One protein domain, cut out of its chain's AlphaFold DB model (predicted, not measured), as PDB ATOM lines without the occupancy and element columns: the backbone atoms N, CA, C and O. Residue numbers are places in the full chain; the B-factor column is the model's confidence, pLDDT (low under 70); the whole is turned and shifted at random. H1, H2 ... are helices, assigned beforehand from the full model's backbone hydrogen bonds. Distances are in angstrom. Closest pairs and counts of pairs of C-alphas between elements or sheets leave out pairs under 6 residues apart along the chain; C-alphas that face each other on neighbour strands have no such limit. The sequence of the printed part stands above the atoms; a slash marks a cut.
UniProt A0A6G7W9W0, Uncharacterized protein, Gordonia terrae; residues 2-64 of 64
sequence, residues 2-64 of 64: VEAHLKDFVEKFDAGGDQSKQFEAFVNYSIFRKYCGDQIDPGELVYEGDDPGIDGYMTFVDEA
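AT A GLANCE: This is residues 2 to 64 of the 64 residues of an uncharacterized protein of Gordonia terrae (UniProt A0A6G7W9W0). A long helix, H2, is crossed near its first half by H1, while the short helix H3 packs on it, and an extended tail without named elements, residues 46 to 64, makes much of the length. The 63 printed residues hold three named helices, H1, H2, H3 in chain order, and no named strand: all helix. The whole is only just compact, close to loose, with a radius of gyration of the C-alphas of 12.4 A, and elongated, spanning 40 by 26 by 19 A.

HOW THE PARTS SIT: H2, residues 19 to 35, touches H1, residues 2 to 13, about perpendicular at 84 degrees; their closest C-alphas, Leu 6 and Phe 26, are 6.5 A apart. H2 touches H3, residues 42 to 45, with residues 24 to 29 alone; the closest C-alphas, Ala 25 and Leu 45, are 5.1 A apart. H1 and H3 are close but not clearly touching, the closest C-alphas being Phe 13 and Pro 42 at 6.9 A. In H1 and H2 every O i to N i+4 pair is within hydrogen-bond range; H3 is too short for one.

IN THESE COORDINATES: H2 is 24.6 A long, from C-alpha 19 at (-15.734, -12.181, 50.437) to C-alpha 35. H1 is 16.4 A, beginning at (-16.290, -23.247, 44.891); H3 is 5.2 A, ending at (-27.009, -8.422, 43.111).

THE WHOLE: The farthest C-alphas, Glu 11 and Ala 64, are 40.8 A apart. The printed part has no cut; H1 to H2 is a tight link, H2 to H3 short. Residues 37 to 39, 55 to 56 and 64 are under pLDDT 70.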
ATOM      1  N   VAL A   2     -15.472 -24.476  44.775       80.81
ATOM      2  CA  VAL A   2     -16.290 -23.247  44.891       80.81
ATOM      3  C   VAL A   2     -15.441 -21.969  44.937       80.81
ATOM      4  O   VAL A   2     -15.707 -21.047  44.184       80.81
ATOM      5  N   GLU A   3     -14.365 -21.945  45.728       86.00
ATOM      6  CA  GLU A   3     -13.470 -20.776  45.827       86.00
ATOM      7  C   GLU A   3     -12.828 -20.372  44.492       86.00
ATOM      8  O   GLU A   3     -12.660 -19.190  44.224       86.00
ATOM      9  N   ALA A   4     -12.499 -21.347  43.639       90.12
ATOM     10  CA  ALA A   4     -11.943 -21.070  42.318       90.12
ATOM     11  C   ALA A   4     -12.989 -20.404  41.411       90.12
ATOM     12  O   ALA A   4     -12.694 -19.405  40.772       90.12
ATOM     13  N   HIS A   5     -14.233 -20.897  41.426       88.75
ATOM     14  CA  HIS A   5     -15.328 -20.285  40.672       88.75
ATOM     15  C   HIS A   5     -15.710 -18.897  41.192       88.75
ATOM     16  O   HIS A   5     -16.017 -18.021  40.389       88.75
ATOM     17  N   LEU A   6     -15.658 -18.690  42.511       90.44
ATOM     18  CA  LEU A   6     -15.859 -17.375  43.111       90.44
ATOM     19  C   LEU A   6     -14.760 -16.404  42.669       90.44
ATOM     20  O   LEU A   6     -15.062 -15.293  42.256       90.44
ATOM     21  N   LYS A   7     -13.497 -16.839  42.694       91.69
ATOM     22  CA  LYS A   7     -12.370 -16.027  42.228       91.69
ATOM     23  C   LYS A   7     -12.523 -15.639  40.757       91.69
ATOM     24  O   LYS A   7     -12.430 -14.459  40.438       91.69
ATOM     25  N   ASP A   8     -12.818 -16.604  39.887       93.19
ATOM     26  CA  ASP A   8     -13.039 -16.350  38.459       93.19
ATOM     27  C   ASP A   8     -14.216 -15.384  38.231       93.19
ATOM     28  O   ASP A   8     -14.185 -14.551  37.327       93.19
ATOM     29  N   PHE A   9     -15.270 -15.486  39.048       90.62
ATOM     30  CA  PHE A   9     -16.414 -14.580  39.010       90.62
ATOM     31  C   PHE A   9     -16.023 -13.152  39.411       90.62
ATOM     32  O   PHE A   9     -16.325 -12.218  38.671       90.62
ATOM     33  N   VAL A  10     -15.304 -12.985  40.524       91.25
ATOM     34  CA  VAL A  10     -14.833 -11.673  40.995       91.25
ATOM     35  C   VAL A  10     -13.911 -11.028  39.962       91.25
ATOM     36  O   VAL A  10     -14.115  -9.871  39.616       91.25
ATOM     37  N   GLU A  11     -12.955 -11.775  39.402       91.56
ATOM     38  CA  GLU A  11     -12.043 -11.260  38.369       91.56
ATOM     39  C   GLU A  11     -12.775 -10.865  37.080       91.56
ATOM     40  O   GLU A  11     -12.393  -9.905  36.412       91.56
ATOM     41  N   LYS A  12     -13.830 -11.597  36.713       90.31
ATOM     42  CA  LYS A  12     -14.587 -11.346  35.483       90.31
ATOM     43  C   LYS A  12     -15.518 -10.139  35.579       90.31
ATOM     44  O   LYS A  12     -15.726  -9.471  34.568       90.31
ATOM     45  N   PHE A  13     -16.123  -9.923  36.741       87.25
ATOM     46  CA  PHE A  13     -17.174  -8.921  36.932       87.25
ATOM     47  C   PHE A  13     -16.751  -7.749  37.816       87.25
ATOM     48  O   PHE A  13     -17.567  -6.869  38.057       87.25
ATOM     49  N   ASP A  14     -15.497  -7.736  38.276       84.88
ATOM     50  CA  ASP A  14     -14.968  -6.745  39.218       84.88
ATOM     51  C   ASP A  14     -15.879  -6.583  40.449       84.88
ATOM     52  O   ASP A  14     -16.193  -5.481  40.897       84.88
ATOM     53  N   ALA A  15     -16.371  -7.716  40.968       81.00
ATOM     54  CA  ALA A  15     -17.324  -7.730  42.072       81.00
ATOM     55  C   ALA A  15     -16.657  -7.194  43.354       81.00
ATOM     56  O   ALA A  15     -15.818  -7.859  43.975       81.00
ATOM     57  N   GLY A  16     -17.022  -5.967  43.727       77.75
ATOM     58  CA  GLY A  16     -16.510  -5.277  44.908       77.75
ATOM     59  C   GLY A  16     -17.005  -5.866  46.235       77.75
ATOM     60  O   GLY A  16     -17.831  -6.775  46.275       77.75
ATOM     61  N   GLY A  17     -16.506  -5.312  47.343       83.19
ATOM     62  CA  GLY A  17     -16.889  -5.717  48.699       83.19
ATOM     63  C   GLY A  17     -15.971  -6.770  49.324       83.19
ATOM     64  O   GLY A  17     -14.883  -7.057  48.822       83.19
ATOM     65  N   ASP A  18     -16.391  -7.298  50.474       87.75
ATOM     66  CA  ASP A  18     -15.710  -8.414  51.130       87.75
ATOM     67  C   ASP A  18     -16.129  -9.764  50.524       87.75
ATOM     68  O   ASP A  18     -17.016  -9.851  49.673       87.75
ATOM     69  N   GLN A  19     -15.481 -10.841  50.966       86.75
ATOM     70  CA  GLN A  19     -15.734 -12.181  50.437       86.75
ATOM     71  C   GLN A  19     -17.195 -12.637  50.620       86.75
ATOM     72  O   GLN A  19     -17.674 -13.440  49.820       86.75
ATOM     73  N   SER A  20     -17.902 -12.133  51.639       86.81
ATOM     74  CA  SER A  20     -19.308 -12.472  51.881       86.81
ATOM     75  C   SER A  20     -20.189 -11.867  50.794       86.81
ATOM     76  O   SER A  20     -20.911 -12.593  50.113       86.81
ATOM     77  N   LYS A  21     -20.027 -10.565  50.533       83.25
ATOM     78  CA  LYS A  21     -20.744  -9.853  49.461       83.25
ATOM     79  C   LYS A  21     -20.437 -10.415  48.074       83.25
ATOM     80  O   LYS A  21     -21.317 -10.551  47.229       83.25
ATOM     81  N   GLN A  22     -19.186 -10.807  47.843       88.50
ATOM     82  CA  GLN A  22     -18.791 -11.473  46.600       88.50
ATOM     83  C   GLN A  22     -19.500 -12.820  46.422       88.50
ATOM     84  O   GLN A  22     -19.898 -13.173  45.310       88.50
ATOM     85  N   PHE A  23     -19.651 -13.586  47.505       88.75
ATOM     86  CA  PHE A  23     -20.327 -14.878  47.473       88.75
ATOM     87  C   PHE A  23     -21.838 -14.733  47.253       88.75
ATOM     88  O   PHE A  23     -22.400 -15.479  46.451       88.75
ATOM     89  N   GLU A  24     -22.462 -13.736  47.881       85.75
ATOM     90  CA  GLU A  24     -23.857 -13.327  47.662       85.75
ATOM     91  C   GLU A  24     -24.129 -13.080  46.166       85.75
ATOM     92  O   GLU A  24     -24.945 -13.766  45.537       85.75
ATOM     93  N   ALA A  25     -23.343 -12.188  45.552       86.81
ATOM     94  CA  ALA A  25     -23.445 -11.866  44.131       86.81
ATOM     95  C   ALA A  25     -23.233 -13.095  43.236       86.81
ATOM     96  O   ALA A  25     -23.956 -13.291  42.256       86.81
ATOM     97  N   PHE A  26     -22.262 -13.951  43.570       89.50
ATOM     98  CA  PHE A  26     -21.967 -15.167  42.812       89.50
ATOM     99  C   PHE A  26     -23.137 -16.161  42.817       89.50
ATOM    100  O   PHE A  26     -23.481 -16.723  41.768       89.50
ATOM    101  N   VAL A  27     -23.755 -16.388  43.980       87.44
ATOM    102  CA  VAL A  27     -24.904 -17.293  44.121       87.44
ATOM    103  C   VAL A  27     -26.098 -16.742  43.354       87.44
ATOM    104  O   VAL A  27     -26.655 -17.455  42.511       87.44
ATOM    105  N   ASN A  28     -26.433 -15.469  43.561       83.94
ATOM    106  CA  ASN A  28     -27.550 -14.820  42.880       83.94
ATOM    107  C   ASN A  28     -27.356 -14.851  41.356       83.94
ATOM    108  O   ASN A  28     -28.235 -15.325  40.631       83.94
ATOM    109  N   TYR A  29     -26.170 -14.483  40.860       85.62
ATOM    110  CA  TYR A  29     -25.852 -14.521  39.430       85.62
ATOM    111  C   TYR A  29     -26.004 -15.926  38.843       85.62
ATOM    112  O   TYR A  29     -26.585 -16.098  37.769       85.62
ATOM    113  N   SER A  30     -25.513 -16.949  39.547       84.50
ATOM    114  CA  SER A  30     -25.567 -18.341  39.087       84.50
ATOM    115  C   SER A  30     -27.001 -18.846  38.929       84.50
ATOM    116  O   SER A  30     -27.302 -19.573  37.978       84.50
ATOM    117  N   ILE A  31     -27.891 -18.456  39.843       81.00
ATOM    118  CA  ILE A  31     -29.302 -18.839  39.799       81.00
ATOM    119  C   ILE A  31     -30.015 -18.070  38.677       81.00
ATOM    120  O   ILE A  31     -30.654 -18.687  37.822       81.00
ATOM    121  N   PHE A  32     -29.839 -16.751  38.604       80.50
ATOM    122  CA  PHE A  32     -30.459 -15.926  37.568       80.50
ATOM    123  C   PHE A  32     -30.053 -16.342  36.151       80.50
ATOM    124  O   PHE A  32     -30.914 -16.537  35.293       80.50
ATOM    125  N   ARG A  33     -28.758 -16.579  35.898       80.56
ATOM    126  CA  ARG A  33     -28.278 -17.060  34.588       80.56
ATOM    127  C   ARG A  33     -28.903 -18.384  34.175       80.56
ATOM    128  O   ARG A  33     -29.036 -18.640  32.981       80.56
ATOM    129  N   LYS A  34     -29.231 -19.241  35.142       77.69
ATOM    130  CA  LYS A  34     -29.796 -20.565  34.884       77.69
ATOM    131  C   LYS A  34     -31.287 -20.512  34.559       77.69
ATOM    132  O   LYS A  34     -31.732 -21.321  33.750       77.69
ATOM    133  N   TYR A  35     -32.036 -19.603  35.181       71.31
ATOM    134  CA  TYR A  35     -33.502 -19.631  35.127       71.31
ATOM    135  C   TYR A  35     -34.158 -18.417  34.468       71.31
ATOM    136  O   TYR A  35     -35.275 -18.550  33.980       71.31
ATOM    137  N   CYS A  36     -33.490 -17.266  34.417       70.94
ATOM    138  CA  CYS A  36     -34.058 -16.034  33.864       70.94
ATOM    139  C   CYS A  36     -33.489 -15.673  32.488       70.94
ATOM    140  O   CYS A  36     -34.090 -14.875  31.788       70.94
ATOM    141  N   GLY A  37     -32.367 -16.269  32.061       63.22
ATOM    142  CA  GLY A  37     -31.831 -16.136  30.695       63.22
ATOM    143  C   GLY A  37     -31.293 -14.749  30.302       63.22
ATOM    144  O   GLY A  37     -30.565 -14.653  29.314       63.22
ATOM    145  N   ASP A  38     -31.593 -13.710  31.079       65.19
ATOM    146  CA  ASP A  38     -31.229 -12.327  30.788       65.19
ATOM    147  C   ASP A  38     -29.768 -11.982  31.125       65.19
ATOM    148  O   ASP A  38     -29.086 -12.654  31.908       65.19
ATOM    149  N   GLN A  39     -29.275 -10.908  30.497       63.59
ATOM    150  CA  GLN A  39     -28.036 -10.244  30.899       63.59
ATOM    151  C   GLN A  39     -28.283  -9.513  32.219       63.59
ATOM    152  O   GLN A  39     -28.957  -8.489  32.237       63.59
ATOM    153  N   ILE A  40     -27.729 -10.044  33.307       70.50
ATOM    154  CA  ILE A  40     -27.781  -9.415  34.627       70.50
ATOM    155  C   ILE A  40     -26.401  -8.887  34.980       70.50
ATOM    156  O   ILE A  40     -25.410  -9.608  34.815       70.50
ATOM    157  N   ASP A  41     -26.354  -7.644  35.456       72.12
ATOM    158  CA  ASP A  41     -25.165  -7.057  36.062       72.12
ATOM    159  C   ASP A  41     -24.999  -7.611  37.488       72.12
ATOM    160  O   ASP A  41     -25.863  -7.390  38.338       72.12
ATOM    161  N   PRO A  42     -23.918  -8.352  37.789       73.75
ATOM    162  CA  PRO A  42     -23.738  -8.919  39.117       73.75
ATOM    163  C   PRO A  42     -23.485  -7.882  40.214       73.75
ATOM    164  O   PRO A  42     -23.690  -8.203  41.381       73.75
ATOM    165  N   GLY A  43     -23.067  -6.658  39.869       71.94
ATOM    166  CA  GLY A  43     -22.917  -5.572  40.841       71.94
ATOM    167  C   GLY A  43     -24.247  -5.136  41.460       71.94
ATOM    168  O   GLY A  43     -24.275  -4.682  42.599       71.94
ATOM    169  N   GLU A  44     -25.361  -5.341  40.753       75.81
ATOM    170  CA  GLU A  44     -26.713  -5.043  41.245       75.81
ATOM    171  C   GLU A  44     -27.285  -6.148  42.153       75.81
ATOM    172  O   GLU A  44     -28.368  -5.995  42.711       75.81
ATOM    173  N   LEU A  45     -26.572  -7.269  42.312       73.88
ATOM    174  CA  LEU A  45     -27.009  -8.422  43.111       73.88
ATOM    175  C   LEU A  45     -26.477  -8.411  44.548       73.88
ATOM    176  O   LEU A  45     -26.637  -9.410  45.250       73.88
ATOM    177  N   VAL A  46     -25.827  -7.320  44.955       77.25
ATOM    178  CA  VAL A  46     -25.290  -7.125  46.304       77.25
ATOM    179  C   VAL A  46     -26.209  -6.196  47.080       77.25
ATOM    180  O   VAL A  46     -26.513  -5.086  46.637       77.25
ATOM    181  N   TYR A  47     -26.610  -6.614  48.275       76.62
ATOM    182  CA  TYR A  47     -27.295  -5.719  49.191       76.62
ATOM    183  C   TYR A  47     -26.311  -4.748  49.877       76.62
ATOM    184  O   TYR A  47     -25.342  -5.129  50.537       76.62
ATOM    185  N   GLU A  48     -26.551  -3.444  49.716       76.19
ATOM    186  CA  GLU A  48     -25.699  -2.374  50.268       76.19
ATOM    187  C   GLU A  48     -25.987  -2.057  51.752       76.19
ATOM    188  O   GLU A  48     -25.169  -1.411  52.407       76.19
ATOM    189  N   GLY A  49     -27.140  -2.479  52.287       79.25
ATOM    190  CA  GLY A  49     -27.585  -2.156  53.649       79.25
ATOM    191  C   GLY A  49     -27.036  -3.080  54.743       79.25
ATOM    192  O   GLY A  49     -26.190  -3.935  54.494       79.25
ATOM    193  N   ASP A  50     -27.546  -2.907  55.970       76.88
ATOM    194  CA  ASP A  50     -27.212  -3.777  57.107       76.88
ATOM    195  C   ASP A  50     -27.581  -5.230  56.801       76.88
ATOM    196  O   ASP A  50     -28.736  -5.507  56.479       76.88
ATOM    197  N   ASP A  51     -26.611  -6.136  56.937       74.56
ATOM    198  CA  ASP A  51     -26.759  -7.553  56.606       74.56
ATOM    199  C   ASP A  51     -28.014  -8.161  57.274       74.56
ATOM    200  O   ASP A  51     -28.062  -8.300  58.504       74.56
ATOM    201  N   PRO A  52     -29.048  -8.525  56.489       73.19
ATOM    202  CA  PRO A  52     -30.266  -9.125  57.016       73.19
ATOM    203  C   PRO A  52     -30.074 -10.603  57.406       73.19
ATOM    204  O   PRO A  52     -31.023 -11.228  57.887       73.19
ATOM    205  N   GLY A  53     -28.884 -11.175  57.193       77.00
ATOM    206  CA  GLY A  53     -28.568 -12.592  57.380       77.00
ATOM    207  C   GLY A  53     -29.108 -13.483  56.261       77.00
ATOM    208  O   GLY A  53     -29.297 -14.683  56.469       77.00
ATOM    209  N   ILE A  54     -29.429 -12.898  55.104       70.19
ATOM    210  CA  ILE A  54     -29.988 -13.588  53.940       70.19
ATOM    211  C   ILE A  54     -29.114 -13.257  52.734       70.19
ATOM    212  O   ILE A  54     -29.194 -12.152  52.209       70.19
ATOM    213  N   ASP A  55     -28.354 -14.245  52.261       68.81
ATOM    214  CA  ASP A  55     -27.478 -14.102  51.087       68.81
ATOM    215  C   ASP A  55     -28.248 -14.136  49.745       68.81
ATOM    216  O   ASP A  55     -27.708 -13.900  48.666       68.81
ATOM    217  N   GLY A  56     -29.530 -14.503  49.770       68.75
ATOM    218  CA  GLY A  56     -30.349 -14.533  48.564       68.75
ATOM    219  C   GLY A  56     -31.727 -15.141  48.783       68.75
ATOM    220  O   GLY A  56     -31.900 -16.117  49.515       68.75
ATOM    221  N   TYR A  57     -32.724 -14.574  48.107       71.62
ATOM    222  CA  TYR A  57     -34.082 -15.103  48.051       71.62
ATOM    223  C   TYR A  57     -34.580 -15.052  46.609       71.62
ATOM    224  O   TYR A  57     -34.602 -13.992  45.989       71.62
ATOM    225  N   MET A  58     -35.013 -16.197  46.083       72.44
ATOM    226  CA  MET A  58     -35.616 -16.280  44.757       72.44
ATOM    227  C   MET A  58     -36.925 -17.049  44.827       72.44
ATOM    228  O   MET A  58     -37.007 -18.108  45.451       72.44
ATOM    229  N   THR A  59     -37.943 -16.522  44.154       70.44
ATOM    230  CA  THR A  59     -39.254 -17.156  44.036       70.44
ATOM    231  C   THR A  59     -39.656 -17.243  42.570       70.44
ATOM    232  O   THR A  59     -39.431 -16.307  41.804       70.44
ATOM    233  N   PHE A  60     -40.236 -18.376  42.181       74.75
ATOM    234  CA  PHE A  60     -40.894 -18.540  40.890       74.75
ATOM    235  C   PHE A  60     -42.392 -18.412  41.123       74.75
ATOM    236  O   PHE A  60     -42.963 -19.188  41.890       74.75
ATOM    237  N   VAL A  61     -43.018 -17.434  40.476       76.44
ATOM    238  CA  VAL A  61     -44.472 -17.280  40.486       76.44
ATOM    239  C   VAL A  61     -44.979 -17.737  39.128       76.44
ATOM    240  O   VAL A  61     -44.647 -17.136  38.111       76.44
ATOM    241  N   ASP A  62     -45.737 -18.827  39.130       80.31
ATOM    242  CA  ASP A  62     -46.467 -19.313  37.964       80.31
ATOM    243  C   ASP A  62     -47.913 -18.819  38.093       80.31
ATOM    244  O   ASP A  62     -48.625 -19.210  39.024       80.31
ATOM    245  N   GLU A  63     -48.321 -17.894  37.223       70.88
ATOM    246  CA  GLU A  63     -49.718 -17.464  37.110       70.88
ATOM    247  C   GLU A  63     -50.484 -18.520  36.301       70.88
ATOM    248  O   GLU A  63     -50.712 -18.358  35.103       70.88
ATOM    249  N   ALA A  64     -50.826 -19.635  36.949       56.06
ATOM    250  CA  ALA A  64     -51.748 -20.628  36.395       56.06
ATOM    251  C   ALA A  64     -53.208 -20.144  36.446       56.06
ATOM    252  O   ALA A  64     -53.611 -19.567  37.485       56.06
TER     253      ALA A  64